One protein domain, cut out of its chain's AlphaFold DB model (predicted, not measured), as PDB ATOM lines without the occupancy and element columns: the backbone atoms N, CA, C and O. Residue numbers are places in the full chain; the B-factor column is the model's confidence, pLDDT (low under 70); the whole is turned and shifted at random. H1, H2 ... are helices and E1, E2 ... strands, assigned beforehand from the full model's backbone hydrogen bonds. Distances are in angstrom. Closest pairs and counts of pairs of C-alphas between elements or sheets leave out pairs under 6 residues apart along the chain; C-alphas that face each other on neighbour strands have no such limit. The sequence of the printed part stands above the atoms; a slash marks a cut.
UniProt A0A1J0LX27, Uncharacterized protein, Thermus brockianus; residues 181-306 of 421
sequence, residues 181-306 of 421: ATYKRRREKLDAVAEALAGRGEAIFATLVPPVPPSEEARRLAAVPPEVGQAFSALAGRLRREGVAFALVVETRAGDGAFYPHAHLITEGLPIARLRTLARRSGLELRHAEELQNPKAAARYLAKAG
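This is residues 181 to 306 of the 421 residues of an uncharacterized protein of Thermus brockianus (UniProt A0A1J0LX27). A twisted antiparallel sheet of four strands is the core of three layers, with helices on both faces: H3 and H4 cover one face, while H5 covers the other with H1 packed beside it. The short helix H2 lies off the sheet at one end of the longest axis. The printed part has 126 residues, with five named helices and four named strands in the order H1 E1 H2 H3 E2 E3 H4 E4 H5; the sheet's order is E2 E3 E1 E4, and the class is mixed, helices and strands. The whole is compact, with a radius of gyration of the C-alphas of 14.4 A and spans of 44 by 35 by 21 A.

H1, residues 181 to 196, touches H5, residues 295 to 305, at a shallow tilt of 27 degrees, opposite ways; their closest C-alphas, of Ala 194 and Pro 295, are 4.7 A apart. E1, residues 203 to 209, is antiparallel to its neighbours E3, residues 262 to 268, with N 206 and O 265 2.8 A apart, and E4, residues 285 to 291, with N 207 and O 288 2.9 A apart. H2, residues 216 to 221, is not on the sheet and touches no helix. H3, residues 226 to 241, runs along the strands at a height over the sheet of 10.2 A. E2, residues 246 to 251, forms a hairpin with E3, with N 249 and O 264 2.9 A apart. H4, residues 272 to 280, is on the same face as H3, at a height over the sheet of 8.4 A. H3 touches H4 with residues 235 to 239 alone, at a steep tilt of 41 degrees; the closest C-alphas, of Leu 235 and Ala 279, are 6.2 A apart. H5 is on the opposite face from H3, at a height over the sheet of 9.2 A. E1, H2 H3, E2 and E3, H4, E4 are split strand-helix-strand units, each with another strand between its two same-way strands and a right-handed crossover. Every O i to N i+4 pair is within hydrogen-bond range in H1, H2, H4 and H5, and 11 of 12 in H3.

H1 begins at C-alpha 181 (31.562, 33.147, 22.328) and is 22.9 A long. E1 and E3 are each 19.8 A long, H3 22.4 A and E4 17.6 A. H5 ends at C-alpha 305 (19.251, 28.290, 12.945).

The two C-alphas farthest apart, of Gly 199 and Glu 217, are 44.7 A apart. The printed part has no cut, and no link is long. Mean pLDDT of the printed part is 70.8; 60 residues are under 70, among them 181 to 202, 213 to 229 and 251 to 261.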
ATOM      1  N   ALA A 181      30.648  34.281  22.165       52.97
ATOM      2  CA  ALA A 181      31.562  33.147  22.328       52.97
ATOM      3  C   ALA A 181      30.908  31.770  22.072       52.97
ATOM      4  O   ALA A 181      31.528  30.899  21.467       52.97
ATOM      5  N   THR A 182      29.652  31.566  22.492       53.69
ATOM      6  CA  THR A 182      28.901  30.327  22.205       53.69
ATOM      7  C   THR A 182      28.536  30.205  20.729       53.69
ATOM      8  O   THR A 182      28.620  29.110  20.182       53.69
ATOM      9  N   TYR A 183      28.204  31.320  20.068       52.28
ATOM     10  CA  TYR A 183      27.998  31.341  18.619       52.28
ATOM     11  C   TYR A 183      29.297  31.020  17.868       52.28
ATOM     12  O   TYR A 183      29.293  30.137  17.016       52.28
ATOM     13  N   LYS A 184      30.423  31.650  18.241       58.16
ATOM     14  CA  LYS A 184      31.732  31.400  17.615       58.16
ATOM     15  C   LYS A 184      32.137  29.923  17.705       58.16
ATOM     16  O   LYS A 184      32.377  29.317  16.671       58.16
ATOM     17  N   ARG A 185      32.079  29.318  18.902       61.06
ATOM     18  CA  ARG A 185      32.384  27.885  19.104       61.06
ATOM     19  C   ARG A 185      31.431  26.938  18.368       61.06
ATOM     20  O   ARG A 185      31.855  25.870  17.939       61.06
ATOM     21  N   ARG A 186      30.142  27.286  18.245       57.75
ATOM     22  CA  ARG A 186      29.180  26.500  17.449       57.75
ATOM     23  C   ARG A 186      29.505  26.609  15.957       57.75
ATOM     24  O   ARG A 186      29.462  25.594  15.273       57.75
ATOM     25  N   ARG A 187      29.880  27.802  15.479       62.88
ATOM     26  CA  ARG A 187      30.291  28.023  14.088       62.88
ATOM     27  C   ARG A 187      31.590  27.298  13.756       62.88
ATOM     28  O   ARG A 187      31.590  26.568  12.790       62.88
ATOM     29  N   GLU A 188      32.631  27.407  14.583       64.25
ATOM     30  CA  GLU A 188      33.919  26.708  14.396       64.25
ATOM     31  C   GLU A 188      33.726  25.180  14.265       64.25
ATOM     32  O   GLU A 188      34.310  24.553  13.387       64.25
ATOM     33  N   LYS A 189      32.834  24.578  15.067       61.78
ATOM     34  CA  LYS A 189      32.498  23.143  14.967       61.78
ATOM     35  C   LYS A 189      31.705  22.776  13.714       61.78
ATOM     36  O   LYS A 189      31.919  21.708  13.155       61.78
ATOM     37  N   LEU A 190      30.776  23.631  13.291       61.53
ATOM     38  CA  LEU A 190      29.993  23.406  12.076       61.53
ATOM     39  C   LEU A 190      30.814  23.700  10.810       61.53
ATOM     40  O   LEU A 190      30.651  22.994   9.826       61.53
ATOM     41  N   ASP A 191      31.740  24.663  10.852       62.97
ATOM     42  CA  ASP A 191      32.735  24.921   9.806       62.97
ATOM     43  C   ASP A 191      33.632  23.665   9.626       62.97
ATOM     44  O   ASP A 191      33.852  23.245   8.495       62.97
ATOM     45  N   ALA A 192      34.036  22.976  10.706       62.56
ATOM     46  CA  ALA A 192      34.766  21.698  10.621       62.56
ATOM     47  C   ALA A 192      33.928  20.538  10.034       62.56
ATOM     48  O   ALA A 192      34.437  19.737   9.252       62.56
ATOM     49  N   VAL A 193      32.629  20.458  10.358       58.84
ATOM     50  CA  VAL A 193      31.701  19.506   9.709       58.84
ATOM     51  C   VAL A 193      31.533  19.839   8.222       58.84
ATOM     52  O   VAL A 193      31.533  18.937   7.393       58.84
ATOM     53  N   ALA A 194      31.459  21.121   7.855       59.47
ATOM     54  CA  ALA A 194      31.408  21.537   6.456       59.47
ATOM     55  C   ALA A 194      32.675  21.188   5.672       59.47
ATOM     56  O   ALA A 194      32.589  20.969   4.471       59.47
ATOM     57  N   GLU A 195      33.837  21.172   6.323       62.00
ATOM     58  CA  GLU A 195      35.096  20.761   5.701       62.00
ATOM     59  C   GLU A 195      35.187  19.244   5.546       62.00
ATOM     60  O   GLU A 195      35.599  18.786   4.488       62.00
ATOM     61  N   ALA A 196      34.711  18.466   6.523       61.12
ATOM     62  CA  ALA A 196      34.616  17.008   6.398       61.12
ATOM     63  C   ALA A 196      33.668  16.556   5.266       61.12
ATOM     64  O   ALA A 196      33.907  15.523   4.646       61.12
ATOM     65  N   LEU A 197      32.620  17.341   4.992       55.28
ATOM     66  CA  LEU A 197      31.617  17.077   3.952       55.28
ATOM     67  C   LEU A 197      31.926  17.756   2.604       55.28
ATOM     68  O   LEU A 197      31.238  17.508   1.617       55.28
ATOM     69  N   ALA A 198      32.933  18.630   2.535       51.97
ATOM     70  CA  ALA A 198      33.308  19.299   1.293       51.97
ATOM     71  C   ALA A 198      33.946  18.301   0.315       51.97
ATOM     72  O   ALA A 198      34.997  17.736   0.601       51.97
ATOM     73  N   GLY A 199      33.316  18.115  -0.847       50.81
ATOM     74  CA  GLY A 199      33.775  17.183  -1.883       50.81
ATOM     75  C   GLY A 199      33.220  15.760  -1.762       50.81
ATOM     76  O   GLY A 199      33.599  14.908  -2.556       50.81
ATOM     77  N   ARG A 200      32.311  15.491  -0.813       57.53
ATOM     78  CA  ARG A 200      31.638  14.191  -0.680       57.53
ATOM     79  C   ARG A 200      30.213  14.278  -1.222       57.53
ATOM     80  O   ARG A 200      29.331  14.813  -0.555       57.53
ATOM     81  N   GLY A 201      30.000  13.760  -2.432       56.91
ATOM     82  CA  GLY A 201      28.744  13.910  -3.187       56.91
ATOM     83  C   GLY A 201      27.495  13.270  -2.564       56.91
ATOM     84  O   GLY A 201      26.395  13.562  -3.004       56.91
ATOM     85  N   GLU A 202      27.633  12.440  -1.523       69.88
ATOM     86  CA  GLU A 202      26.514  11.727  -0.874       69.88
ATOM     87  C   GLU A 202      26.009  12.390   0.426       69.88
ATOM     88  O   GLU A 202      25.330  11.760   1.245       69.88
ATOM     89  N   ALA A 203      26.370  13.651   0.669       77.50
ATOM     90  CA  ALA A 203      25.855  14.408   1.803       77.50
ATOM     91  C   ALA A 203      24.457  14.981   1.504       77.50
ATOM     92  O   ALA A 203      24.190  15.460   0.407       77.50
ATOM     93  N   ILE A 204      23.566  14.976   2.498       83.94
ATOM     94  CA  ILE A 204      22.181  15.460   2.404       83.94
ATOM     95  C   ILE A 204      21.955  16.598   3.394       83.94
ATOM     96  O   ILE A 204      22.331  16.498   4.567       83.94
ATOM     97  N   PHE A 205      21.270  17.646   2.936       85.81
ATOM     98  CA  PHE A 205      20.598  18.619   3.790       85.81
ATOM     99  C   PHE A 205      19.113  18.259   3.910       85.81
ATOM    100  O   PHE A 205      18.448  17.972   2.918       85.81
ATOM    101  N   ALA A 206      18.578  18.267   5.128       87.75
ATOM    102  CA  ALA A 206      17.209  17.850   5.403       87.75
ATOM    103  C   ALA A 206      16.521  18.728   6.453       87.75
ATOM    104  O   ALA A 206      17.135  19.160   7.430       87.75
ATOM    105  N   THR A 207      15.211  18.916   6.285       88.69
ATOM    106  CA  THR A 207      14.333  19.572   7.262       88.69
ATOM    107  C   THR A 207      13.284  18.583   7.754       88.69
ATOM    108  O   THR A 207      12.538  17.989   6.973       88.69
ATOM    109  N   LEU A 208      13.241  18.418   9.072       87.00
ATOM    110  CA  LEU A 208      12.424  17.456   9.801       87.00
ATOM    111  C   LEU A 208      11.412  18.194  10.678       87.00
ATOM    112  O   LEU A 208      11.770  19.171  11.333       87.00
ATOM    113  N   VAL A 209      10.179  17.708  10.747       85.44
ATOM    114  CA  VAL A 209       9.110  18.285  11.583       85.44
ATOM    115  C   VAL A 209       8.340  17.178  12.308       85.44
ATOM    116  O   VAL A 209       8.347  16.039  11.842       85.44
ATOM    117  N   PRO A 210       7.646  17.458  13.420       80.88
ATOM    118  CA  PRO A 210       6.567  16.601  13.895       80.88
ATOM    119  C   PRO A 210       5.436  16.547  12.855       80.88
ATOM    120  O   PRO A 210       5.114  17.582  12.274       80.88
ATOM    121  N   PRO A 211       4.803  15.384  12.626       80.19
ATOM    122  CA  PRO A 211       3.743  15.243  11.622       80.19
ATOM    123  C   PRO A 211       2.483  16.052  11.961       80.19
ATOM    124  O   PRO A 211       1.745  16.453  11.065       80.19
ATOM    125  N   VAL A 212       2.238  16.307  13.251       76.12
ATOM    126  CA  VAL A 212       1.110  17.104  13.747       76.12
ATOM    127  C   VAL A 212       1.624  18.489  14.166       76.12
ATOM    128  O   VAL A 212       2.615  18.564  14.900       76.12
ATOM    129  N   PRO A 213       0.990  19.598  13.731       68.38
ATOM    130  CA  PRO A 213       1.357  20.936  14.184       68.38
ATOM    131  C   PRO A 213       1.146  21.086  15.703       68.38
ATOM    132  O   PRO A 213       0.222  20.490  16.255       68.38
ATOM    133  N   PRO A 214       1.943  21.915  16.404       63.06
ATOM    134  CA  PRO A 214       1.735  22.158  17.827       63.06
ATOM    135  C   PRO A 214       0.349  22.766  18.092       63.06
ATOM    136  O   PRO A 214      -0.120  23.641  17.349       63.06
ATOM    137  N   SER A 215      -0.284  22.335  19.188       61.66
ATOM    138  CA  SER A 215      -1.551  22.898  19.665       61.66
ATOM    139  C   SER A 215      -1.439  24.410  19.887       61.66
ATOM    140  O   SER A 215      -0.341  24.964  20.002       61.66
ATOM    141  N   GLU A 216      -2.572  25.113  19.928       61.78
ATOM    142  CA  GLU A 216      -2.543  26.557  20.170       61.78
ATOM    143  C   GLU A 216      -1.953  26.894  21.550       61.78
ATOM    144  O   GLU A 216      -1.173  27.835  21.681       61.78
ATOM    145  N   GLU A 217      -2.227  26.069  22.560       55.91
ATOM    146  CA  GLU A 217      -1.622  26.178  23.887       55.91
ATOM    147  C   GLU A 217      -0.092  26.021  23.841       55.91
ATOM    148  O   GLU A 217       0.635  26.897  24.316       55.91
ATOM    149  N   ALA A 218       0.422  24.972  23.184       55.12
ATOM    150  CA  ALA A 218       1.863  24.780  23.008       55.12
ATOM    151  C   ALA A 218       2.507  25.952  22.242       55.12
ATOM    152  O   ALA A 218       3.620  26.377  22.569       55.12
ATOM    153  N   ARG A 219       1.781  26.530  21.269       55.44
ATOM    154  CA  ARG A 219       2.198  27.738  20.543       55.44
ATOM    155  C   ARG A 219       2.262  28.976  21.439       55.44
ATOM    156  O   ARG A 219       3.268  29.686  21.390       55.44
ATOM    157  N   ARG A 220       1.247  29.209  22.278       54.28
ATOM    158  CA  ARG A 220       1.182  30.319  23.250       54.28
ATOM    159  C   ARG A 220       2.285  30.213  24.311       54.28
ATOM    160  O   ARG A 220       2.954  31.204  24.600       54.28
ATOM    161  N   LEU A 221       2.527  29.013  24.844       53.34
ATOM    162  CA  LEU A 221       3.559  28.750  25.857       53.34
ATOM    163  C   LEU A 221       4.987  28.703  25.283       53.34
ATOM    164  O   LEU A 221       5.962  28.803  26.032       53.34
ATOM    165  N   ALA A 222       5.122  28.556  23.960       53.97
ATOM    166  CA  ALA A 222       6.378  28.282  23.265       53.97
ATOM    167  C   ALA A 222       7.162  27.098  23.876       53.97
ATOM    168  O   ALA A 222       8.396  27.125  23.972       53.97
ATOM    169  N   ALA A 223       6.426  26.074  24.317       50.44
ATOM    170  CA  ALA A 223       6.944  24.880  24.972       50.44
ATOM    171  C   ALA A 223       6.978  23.712  23.979       50.44
ATOM    172  O   ALA A 223       5.997  23.443  23.292       50.44
ATOM    173  N   VAL A 224       8.115  23.018  23.888       55.22
ATOM    174  CA  VAL A 224       8.233  21.804  23.065       55.22
ATOM    175  C   VAL A 224       7.612  20.647  23.848       55.22
ATOM    176  O   VAL A 224       8.110  20.386  24.946       55.22
ATOM    177  N   PRO A 225       6.586  19.951  23.323       59.81
ATOM    178  CA  PRO A 225       6.047  18.759  23.973       59.81
ATOM    179  C   PRO A 225       7.149  17.705  24.214       59.81
ATOM    180  O   PRO A 225       8.027  17.545  23.351       59.81
ATOM    181  N   PRO A 226       7.158  16.994  25.358       64.56
ATOM    182  CA  PRO A 226       8.171  15.980  25.669       64.56
ATOM    183  C   PRO A 226       8.350  14.934  24.562       64.56
ATOM    184  O   PRO A 226       9.479  14.559  24.247       64.56
ATOM    185  N   GLU A 227       7.259  14.538  23.912       62.47
ATOM    186  CA  GLU A 227       7.172  13.542  22.840       62.47
ATOM    187  C   GLU A 227       7.928  14.025  21.595       62.47
ATOM    188  O   GLU A 227       8.695  13.279  20.992       62.47
ATOM    189  N   VAL A 228       7.807  15.314  21.261       66.56
ATOM    190  CA  VAL A 228       8.562  15.959  20.172       66.56
ATOM    191  C   VAL A 228      10.059  16.007  20.499       66.56
ATOM    192  O   VAL A 228      10.904  15.778  19.632       66.56
ATOM    193  N   GLY A 229      10.414  16.252  21.762       68.75
ATOM    194  CA  GLY A 229      11.801  16.170  22.226       68.75
ATOM    195  C   GLY A 229      12.376  14.751  22.134       68.75
ATOM    196  O   GLY A 229      13.510  14.560  21.677       68.75
ATOM    197  N   GLN A 230      11.581  13.749  22.517       71.50
ATOM    198  CA  GLN A 230      11.917  12.332  22.389       71.50
ATOM    199  C   GLN A 230      12.055  11.915  20.921       71.50
ATOM    200  O   GLN A 230      13.005  11.206  20.600       71.50
ATOM    201  N   ALA A 231      11.203  12.409  20.022       73.88
ATOM    202  CA  ALA A 231      11.242  12.124  18.589       73.88
ATOM    203  C   ALA A 231      12.582  12.530  17.939       73.88
ATOM    204  O   ALA A 231      13.254  11.716  17.294       73.88
ATOM    205  N   PHE A 232      13.052  13.759  18.193       77.81
ATOM    206  CA  PHE A 232      14.375  14.207  17.732       77.81
ATOM    207  C   PHE A 232      15.528  13.421  18.381       77.81
ATOM    208  O   PHE A 232      16.519  13.107  17.714       77.81
ATOM    209  N   SER A 233      15.402  13.060  19.664       77.44
ATOM    210  CA  SER A 233      16.383  12.222  20.371       77.44
ATOM    211  C   SER A 233      16.460  10.802  19.785       77.44
ATOM    212  O   SER A 233      17.553  10.283  19.540       77.44
ATOM    213  N   ALA A 234      15.309  10.200  19.479       75.25
ATOM    214  CA  ALA A 234      15.184   8.879  18.876       75.25
ATOM    215  C   ALA A 234      15.808   8.844  17.478       75.25
ATOM    216  O   ALA A 234      16.589   7.931  17.198       75.25
ATOM    217  N   LEU A 235      15.562   9.859  16.639       85.25
ATOM    218  CA  LEU A 235      16.208   9.970  15.329       85.25
ATOM    219  C   LEU A 235      17.731  10.069  15.466       85.25
ATOM    220  O   LEU A 235      18.447   9.298  14.828       85.25
ATOM    221  N   ALA A 236      18.242  10.939  16.342       78.94
ATOM    222  CA  ALA A 236      19.680  11.038  16.593       78.94
ATOM    223  C   ALA A 236      20.275   9.709  17.105       78.94
ATOM    224  O   ALA A 236      21.382   9.332  16.720       78.94
ATOM    225  N   GLY A 237      19.541   8.963  17.935       74.00
ATOM    226  CA  GLY A 237      19.919   7.623  18.390       74.00
ATOM    227  C   GLY A 237      19.834   6.538  17.307       74.00
ATOM    228  O   GLY A 237      20.540   5.533  17.396       74.00
ATOM    229  N   ARG A 238      18.995   6.704  16.277       83.75
ATOM    230  CA  ARG A 238      18.982   5.839  15.086       83.75
ATOM    231  C   ARG A 238      20.159   6.161  14.166       83.75
ATOM    232  O   ARG A 238      20.910   5.248  13.860       83.75
ATOM    233  N   LEU A 239      20.403   7.433  13.841       78.69
ATOM    234  CA  LEU A 239      21.546   7.858  13.016       78.69
ATOM    235  C   LEU A 239      22.896   7.401  13.606       78.69
ATOM    236  O   LEU A 239      23.742   6.892  12.883       78.69
ATOM    237  N   ARG A 240      23.073   7.456  14.937       75.12
ATOM    238  CA  ARG A 240      24.263   6.873  15.598       75.12
ATOM    239  C   ARG A 240      24.398   5.358  15.411       75.12
ATOM    240  O   ARG A 240      25.519   4.873  15.339       75.12
ATOM    241  N   ARG A 241      23.287   4.613  15.373       74.00
ATOM    242  CA  ARG A 241      23.282   3.151  15.163       74.00
ATOM    243  C   ARG A 241      23.536   2.764  13.706       74.00
ATOM    244  O   ARG A 241      24.104   1.710  13.473       74.00
ATOM    245  N   GLU A 242      23.181   3.631  12.761       76.25
ATOM    246  CA  GLU A 242      23.569   3.519  11.344       76.25
ATOM    247  C   GLU A 242      25.049   3.901  11.111       76.25
ATOM    248  O   GLU A 242      25.555   3.751  10.007       76.25
ATOM    249  N   GLY A 243      25.756   4.418  12.127       65.25
ATOM    250  CA  GLY A 243      27.177   4.782  12.039       65.25
ATOM    251  C   GLY A 243      27.482   6.055  11.239       65.25
ATOM    252  O   GLY A 243      28.652   6.373  11.038       65.25
ATOM    253  N   VAL A 244      26.460   6.796  10.804       70.19
ATOM    254  CA  VAL A 244      26.621   7.924   9.876       70.19
ATOM    255  C   VAL A 244      27.137   9.197  10.546       70.19
ATOM    256  O   VAL A 244      26.823   9.496  11.702       70.19
ATOM    257  N   ALA A 245      27.904   9.990   9.795       70.81
ATOM    258  CA  ALA A 245      28.282  11.337  10.202       70.81
ATOM    259  C   ALA A 245      27.076  12.275  10.047       70.81
ATOM    260  O   ALA A 245      26.509  12.386   8.960       70.81
ATOM    261  N   PHE A 246      26.676  12.958  11.125       74.62
ATOM    262  CA  PHE A 246      25.547  13.887  11.081       74.62
ATOM    263  C   PHE A 246      25.667  15.074  12.046       74.62
ATOM    264  O   PHE A 246      26.291  14.996  13.107       74.62
ATOM    265  N   ALA A 247      24.994  16.169  11.694       72.75
ATOM    266  CA  ALA A 247      24.777  17.343  12.529       72.75
ATOM    267  C   ALA A 247      23.284  17.705  12.521       72.75
ATOM    268  O   ALA A 247      22.740  18.078  11.486       72.75
ATOM    269  N   LEU A 248      22.627  17.609  13.680       76.00
ATOM    270  CA  LEU A 248      21.206  17.928  13.865       76.00
ATOM    271  C   LEU A 248      21.057  19.175  14.748       76.00
ATOM    272  O   LEU A 248      21.606  19.226  15.852       76.00
ATOM    273  N   VAL A 249      20.294  20.167  14.287       73.62
ATOM    274  CA  VAL A 249      19.949  21.387  15.033       73.62
ATOM    275  C   VAL A 249      18.433  21.512  15.103       73.62
ATOM    276  O   VAL A 249      17.784  21.593  14.068       73.62
ATOM    277  N   VAL A 250      17.878  21.552  16.317       72.25
ATOM    278  CA  VAL A 250      16.437  21.741  16.548       72.25
ATOM    279  C   VAL A 250      16.126  23.228  16.739       72.25
ATOM    280  O   VAL A 250      16.637  23.878  17.658       72.25
ATOM    281  N   GLU A 251      15.269  23.753  15.876       67.94
ATOM    282  CA  GLU A 251      14.612  25.050  15.986       67.94
ATOM    283  C   GLU A 251      13.241  24.898  16.658       67.94
ATOM    284  O   GLU A 251      12.603  23.849  16.601       67.94
ATOM    285  N   THR A 252      12.761  25.953  17.319       59.84
ATOM    286  CA  THR A 252      11.406  25.971  17.912       59.84
ATOM    287  C   THR A 252      10.625  27.230  17.561       59.84
ATOM    288  O   THR A 252       9.646  27.568  18.218       59.84
ATOM    289  N   ARG A 253      11.086  27.977  16.559       52.38
ATOM    290  CA  ARG A 253      10.406  29.151  16.015       52.38
ATOM    291  C   ARG A 253      10.626  29.160  14.516       52.38
ATOM    292  O   ARG A 253      11.770  29.051  14.096       52.38
ATOM    293  N   ALA A 254       9.562  29.310  13.744       49.06
ATOM    294  CA  ALA A 254       9.675  29.661  12.339       49.06
ATOM    295  C   ALA A 254      10.137  31.129  12.195       49.06
ATOM    296  O   ALA A 254      10.166  31.898  13.166       49.06
ATOM    297  N   GLY A 255      10.567  31.509  10.987       41.47
ATOM    298  CA  GLY A 255      11.170  32.823  10.713       41.47
ATOM    299  C   GLY A 255      10.228  34.021  10.910       41.47
ATOM    300  O   GLY A 255      10.699  35.133  11.139       41.47
ATOM    301  N   ASP A 256       8.921  33.770  10.878       43.94
ATOM    302  CA  ASP A 256       7.812  34.686  11.177       43.94
ATOM    303  C   ASP A 256       7.595  34.925  12.688       43.94
ATOM    304  O   ASP A 256       6.915  35.867  13.090       43.94
ATOM    305  N   GLY A 257       8.204  34.100  13.546       44.12
ATOM    306  CA  GLY A 257       8.032  34.123  14.995       44.12
ATOM    307  C   GLY A 257       6.998  33.133  15.537       44.12
ATOM    308  O   GLY A 257       6.909  33.012  16.764       44.12
ATOM    309  N   ALA A 258       6.285  32.395  14.680       48.28
ATOM    310  CA  ALA A 258       5.372  31.336  15.092       48.28
ATOM    311  C   ALA A 258       6.144  30.186  15.757       48.28
ATOM    312  O   ALA A 258       7.236  29.800  15.331       48.28
ATOM    313  N   PHE A 259       5.591  29.621  16.829       55.72
ATOM    314  CA  PHE A 259       6.188  28.460  17.480       55.72
ATOM    315  C   PHE A 259       5.879  27.198  16.667       55.72
ATOM    316  O   PHE A 259       4.753  26.706  16.671       55.72
ATOM    317  N   TYR A 260       6.885  26.676  15.973       63.34
ATOM    318  CA  TYR A 260       6.791  25.421  15.236       63.34
ATOM    319  C   TYR A 260       8.117  24.661  15.387       63.34
ATOM    320  O   TYR A 260       9.130  25.095  14.826       63.34
ATOM    321  N   PRO A 261       8.175  23.592  16.206       69.12
ATOM    322  CA  PRO A 261       9.395  22.819  16.385       69.12
ATOM    323  C   PRO A 261       9.747  22.073  15.099       69.12
ATOM    324  O   PRO A 261       8.934  21.344  14.545       69.12
ATOM    325  N   HIS A 262      10.971  22.265  14.628       74.31
ATOM    326  CA  HIS A 262      11.515  21.618  13.438       74.31
ATOM    327  C   HIS A 262      13.019  21.426  13.620       74.31
ATOM    328  O   HIS A 262      13.620  22.007  14.522       74.31
ATOM    329  N   ALA A 263      13.655  20.597  12.804       78.06
ATOM    330  CA  ALA A 263      15.091  20.393  12.881       78.06
ATOM    331  C   ALA A 263      15.741  20.371  11.506       78.06
ATOM    332  O   ALA A 263      15.238  19.742  10.576       78.06
ATOM    333  N   HIS A 264      16.896  21.018  11.414       83.44
ATOM    334  CA  HIS A 264      17.766  20.957  10.256       83.44
ATOM    335  C   HIS A 264      18.866  19.931  10.507       83.44
ATOM    336  O   HIS A 264      19.571  19.982  11.520       83.44
ATOM    337  N   LEU A 265      18.978  18.984   9.587       83.25
ATOM    338  CA  LEU A 265      19.923  17.884   9.604       83.25
ATOM    339  C   LEU A 265      20.868  18.034   8.416       83.25
ATOM    340  O   LEU A 265      20.425  18.215   7.286       83.25
ATOM    341  N   ILE A 266      22.160  17.893   8.676       79.50
ATOM    342  CA  ILE A 266      23.129  17.491   7.662       79.50
ATOM    343  C   ILE A 266      23.547  16.057   7.988       79.50
ATOM    344  O   ILE A 266      23.852  15.777   9.149       79.50
ATOM    345  N   THR A 267      23.554  15.155   7.010       79.06
ATOM    346  CA  THR A 267      23.992  13.759   7.186       79.06
ATOM    347  C   THR A 267      24.729  13.256   5.948       79.06
ATOM    348  O   THR A 267      24.442  13.703   4.845       79.06
ATOM    349  N   GLU A 268      25.663  12.328   6.125       76.62
ATOM    350  CA  GLU A 268      26.445  11.701   5.048       76.62
ATOM    351  C   GLU A 268      26.135  10.201   4.954       76.62
ATOM    352  O   GLU A 268      25.848   9.576   5.977       76.62
ATOM    353  N   GLY A 269      26.207   9.615   3.753       69.88
ATOM    354  CA  GLY A 269      26.197   8.157   3.569       69.88
ATOM    355  C   GLY A 269      24.861   7.472   3.884       69.88
ATOM    356  O   GLY A 269      24.842   6.304   4.269       69.88
ATOM    357  N   LEU A 270      23.737   8.186   3.763       79.50
ATOM    358  CA  LEU A 270      22.407   7.643   4.055       79.50
ATOM    359  C   LEU A 270      21.370   8.117   3.026       79.50
ATOM    360  O   LEU A 270      20.985   9.279   3.077       79.50
ATOM    361  N   PRO A 271      20.855   7.253   2.130       85.12
ATOM    362  CA  PRO A 271      19.918   7.666   1.082       85.12
ATOM    363  C   PRO A 271      18.653   8.352   1.620       85.12
ATOM    364  O   PRO A 271      18.129   7.963   2.669       85.12
ATOM    365  N   ILE A 272      18.084   9.300   0.861       87.31
ATOM    366  CA  ILE A 272      16.867  10.053   1.243       87.31
ATOM    367  C   ILE A 272      15.715   9.111   1.644       87.31
ATOM    368  O   ILE A 272      15.017   9.362   2.629       87.31
ATOM    369  N   ALA A 273      15.540   7.992   0.932       89.19
ATOM    370  CA  ALA A 273      14.539   6.977   1.265       89.19
ATOM    371  C   ALA A 273      14.763   6.370   2.664       89.19
ATOM    372  O   ALA A 273      13.822   6.290   3.457       89.19
ATOM    373  N   ARG A 274      16.014   6.031   3.017       90.44
ATOM    374  CA  ARG A 274      16.364   5.539   4.359       90.44
ATOM    375  C   ARG A 274      16.160   6.626   5.409       90.44
ATOM    376  O   ARG A 274      15.598   6.333   6.464       90.44
ATOM    377  N   LEU A 275      16.531   7.876   5.118       91.00
ATOM    378  CA  LEU A 275      16.331   9.000   6.037       91.00
ATOM    379  C   LEU A 275      14.842   9.198   6.350       91.00
ATOM    380  O   LEU A 275      14.467   9.322   7.516       91.00
ATOM    381  N   ARG A 276      13.983   9.136   5.325       93.38
ATOM    382  CA  ARG A 276      12.521   9.202   5.458       93.38
ATOM    383  C   ARG A 276      11.979   8.064   6.330       93.38
ATOM    384  O   ARG A 276      11.138   8.311   7.193       93.38
ATOM    385  N   THR A 277      12.486   6.839   6.170       94.50
ATOM    386  CA  THR A 277      12.131   5.696   7.031       94.50
ATOM    387  C   THR A 277      12.555   5.913   8.486       94.50
ATOM    388  O   THR A 277      11.775   5.631   9.397       94.50
ATOM    389  N   LEU A 278      13.765   6.424   8.733       92.44
ATOM    390  CA  LEU A 278      14.267   6.679  10.087       92.44
ATOM    391  C   LEU A 278      13.539   7.832  10.779       92.44
ATOM    392  O   LEU A 278      13.259   7.725  11.974       92.44
ATOM    393  N   ALA A 279      13.190   8.888  10.040       92.38
ATOM    394  CA  ALA A 279      12.352   9.981  10.521       92.38
ATOM    395  C   ALA A 279      10.979   9.453  10.964       92.38
ATOM    396  O   ALA A 279      10.632   9.589  12.138       92.38
ATOM    397  N   ARG A 280      10.264   8.731  10.083       93.50
ATOM    398  CA  ARG A 280       8.940   8.148  10.383       93.50
ATOM    399  C   ARG A 280       8.979   7.226  11.604       93.50
ATOM    400  O   ARG A 280       8.194   7.398  12.529       93.50
ATOM    401  N   ARG A 281       9.964   6.319  11.675       91.94
ATOM    402  CA  ARG A 281      10.203   5.435  12.841       91.94
ATOM    403  C   ARG A 281      10.590   6.179  14.127       91.94
ATOM    404  O   ARG A 281      10.744   5.546  15.169       91.94
ATOM    405  N   SER A 282      10.815   7.485  14.065       88.19
ATOM    406  CA  SER A 282      11.130   8.334  15.215       88.19
ATOM    407  C   SER A 282      10.016   9.338  15.518       88.19
ATOM    408  O   SER A 282      10.247  10.228  16.320       88.19
ATOM    409  N   GLY A 283       8.838   9.227  14.891       86.44
ATOM    410  CA  GLY A 283       7.737  10.179  15.082       86.44
ATOM    411  C   GLY A 283       7.942  11.523  14.372       86.44
ATOM    412  O   GLY A 283       7.359  12.523  14.780       86.44
ATOM    413  N   LEU A 284       8.785  11.563  13.333       86.62
ATOM    414  CA  LEU A 284       9.080  12.761  12.545       86.62
ATOM    415  C   LEU A 284       8.747  12.562  11.066       86.62
ATOM    416  O   LEU A 284       8.844  11.470  10.507       86.62
ATOM    417  N   GLU A 285       8.438  13.663  10.404       90.56
ATOM    418  CA  GLU A 285       8.252  13.760   8.969       90.56
ATOM    419  C   GLU A 285       9.454  14.463   8.326       90.56
ATOM    420  O   GLU A 285       9.956  15.470   8.827       90.56
ATOM    421  N   LEU A 286       9.915  13.931   7.193       91.12
ATOM    422  CA  LEU A 286      10.949  14.540   6.361       91.12
ATOM    423  C   LEU A 286      10.277  15.468   5.338       91.12
ATOM    424  O   LEU A 286       9.839  14.993   4.291       91.12
ATOM    425  N   ARG A 287      10.175  16.764   5.661       85.50
ATOM    426  CA  ARG A 287       9.506  17.781   4.822       85.50
ATOM    427  C   ARG A 287      10.355  18.236   3.648       85.50
ATOM    428  O   ARG A 287       9.818  18.473   2.576       85.50
ATOM    429  N   HIS A 288      11.662  18.352   3.860       86.50
ATOM    430  CA  HIS A 288      12.626  18.684   2.815       86.50
ATOM    431  C   HIS A 288      13.827  17.755   2.908       86.50
ATOM    432  O   HIS A 288      14.265  17.434   4.016       86.50
ATOM    433  N   ALA A 289      14.358  17.346   1.762       88.50
ATOM    434  CA  ALA A 289      15.627  16.643   1.656       88.50
ATOM    435  C   ALA A 289      16.220  16.888   0.270       88.50
ATOM    436  O   ALA A 289      15.554  16.644  -0.734       88.50
ATOM    437  N   GLU A 290      17.465  17.338   0.235       85.50
ATOM    438  CA  GLU A 290      18.221  17.627  -0.980       85.50
ATOM    439  C   GLU A 290      19.679  17.194  -0.804       85.50
ATOM    440  O   GLU A 290      20.188  17.112   0.318       85.50
ATOM    441  N   GLU A 291      20.362  16.933  -1.912       83.06
ATOM    442  CA  GLU A 291      21.814  16.762  -1.913       83.06
ATOM    443  C   GLU A 291      22.502  18.066  -1.492       83.06
ATOM    444  O   GLU A 291      22.100  19.172  -1.864       83.06
ATOM    445  N   LEU A 292      23.553  17.946  -0.686       78.31
ATOM    446  CA  LEU A 292      24.222  19.065  -0.043       78.31
ATOM    447  C   LEU A 292      25.159  19.792  -1.018       78.31
ATOM    448  O   LEU A 292      26.379  19.648  -0.969       78.31
ATOM    449  N   GLN A 293      24.583  20.657  -1.852       77.81
ATOM    450  CA  GLN A 293      25.319  21.435  -2.859       77.81
ATOM    451  C   GLN A 293      26.395  22.363  -2.260       77.81
ATOM    452  O   GLN A 293      27.411  22.648  -2.889       77.81
ATOM    453  N   ASN A 294      26.196  22.872  -1.035       78.44
ATOM    454  CA  ASN A 294      27.161  23.765  -0.386       78.44
ATOM    455  C   ASN A 294      27.284  23.502   1.129       78.44
ATOM    456  O   ASN A 294      26.603  24.154   1.936       78.44
ATOM    457  N   PRO A 295      28.200  22.607   1.548       71.88
ATOM    458  CA  PRO A 295      28.410  22.261   2.955       71.88
ATOM    459  C   PRO A 295      28.721  23.465   3.851       71.88
ATOM    460  O   PRO A 295      28.202  23.566   4.965       71.88
ATOM    461  N   LYS A 296      29.515  24.431   3.363       70.62
ATOM    462  CA  LYS A 296      29.893  25.635   4.126       70.62
ATOM    463  C   LYS A 296      28.717  26.597   4.304       70.62
ATOM    464  O   LYS A 296      28.607  27.229   5.356       70.62
ATOM    465  N   ALA A 297      27.815  26.701   3.328       71.44
ATOM    466  CA  ALA A 297      26.579  27.467   3.472       71.44
ATOM    467  C   ALA A 297      25.608  26.785   4.448       71.44
ATOM    468  O   ALA A 297      25.134  27.444   5.375       71.44
ATOM    469  N   ALA A 298      25.383  25.474   4.315       69.56
ATOM    470  CA  ALA A 298      24.479  24.727   5.189       69.56
ATOM    471  C   ALA A 298      24.953  24.709   6.651       69.56
ATOM    472  O   ALA A 298      24.164  24.949   7.561       69.56
ATOM    473  N   ALA A 299      26.249  24.531   6.911       69.12
ATOM    474  CA  ALA A 299      26.806  24.635   8.260       69.12
ATOM    475  C   ALA A 299      26.609  26.024   8.887       69.12
ATOM    476  O   ALA A 299      26.251  26.141  10.061       69.12
ATOM    477  N   ARG A 300      26.793  27.096   8.105       67.38
ATOM    478  CA  ARG A 300      26.512  28.474   8.548       67.38
ATOM    479  C   ARG A 300      25.019  28.712   8.766       67.38
ATOM    480  O   ARG A 300      24.665  29.456   9.683       67.38
ATOM    481  N   TYR A 301      24.166  28.072   7.969       71.19
ATOM    482  CA  TYR A 301      22.721  28.053   8.157       71.19
ATOM    483  C   TYR A 301      22.363  27.349   9.477       71.19
ATOM    484  O   TYR A 301      21.818  28.013  10.350       71.19
ATOM    485  N   LEU A 302      22.814  26.110   9.725       68.00
ATOM    486  CA  LEU A 302      22.664  25.400  11.014       68.00
ATOM    487  C   LEU A 302      23.207  26.209  12.213       68.00
ATOM    488  O   LEU A 302      22.626  26.210  13.300       68.00
ATOM    489  N   ALA A 303      24.311  26.942  12.034       64.19
ATOM    490  CA  ALA A 303      24.881  27.793  13.080       64.19
ATOM    491  C   ALA A 303      23.992  29.004  13.422       64.19
ATOM    492  O   ALA A 303      24.032  29.486  14.558       64.19
ATOM    493  N   LYS A 304      23.220  29.505  12.446       61.50
ATOM    494  CA  LYS A 304      22.291  30.643  12.555       61.50
ATOM    495  C   LYS A 304      20.883  30.208  12.996       61.50
ATOM    496  O   LYS A 304      20.266  30.937  13.767       61.50
ATOM    497  N   ALA A 305      20.446  29.033  12.543       56.72
ATOM    498  CA  ALA A 305      19.251  28.290  12.945       56.72
ATOM    499  C   ALA A 305      19.213  28.025  14.458       56.72
ATOM    500  O   ALA A 305      18.197  28.161  15.133       56.72
ATOM    501  N   GLY A 306      20.374  27.702  15.039       53.53
ATOM    502  CA  GLY A 306      20.499  27.489  16.475       53.53
ATOM    503  C   GLY A 306      19.965  28.671  17.297       53.53
ATOM    504  O   GLY A 306      20.545  29.756  17.278       53.53
TER     505      GLY A 306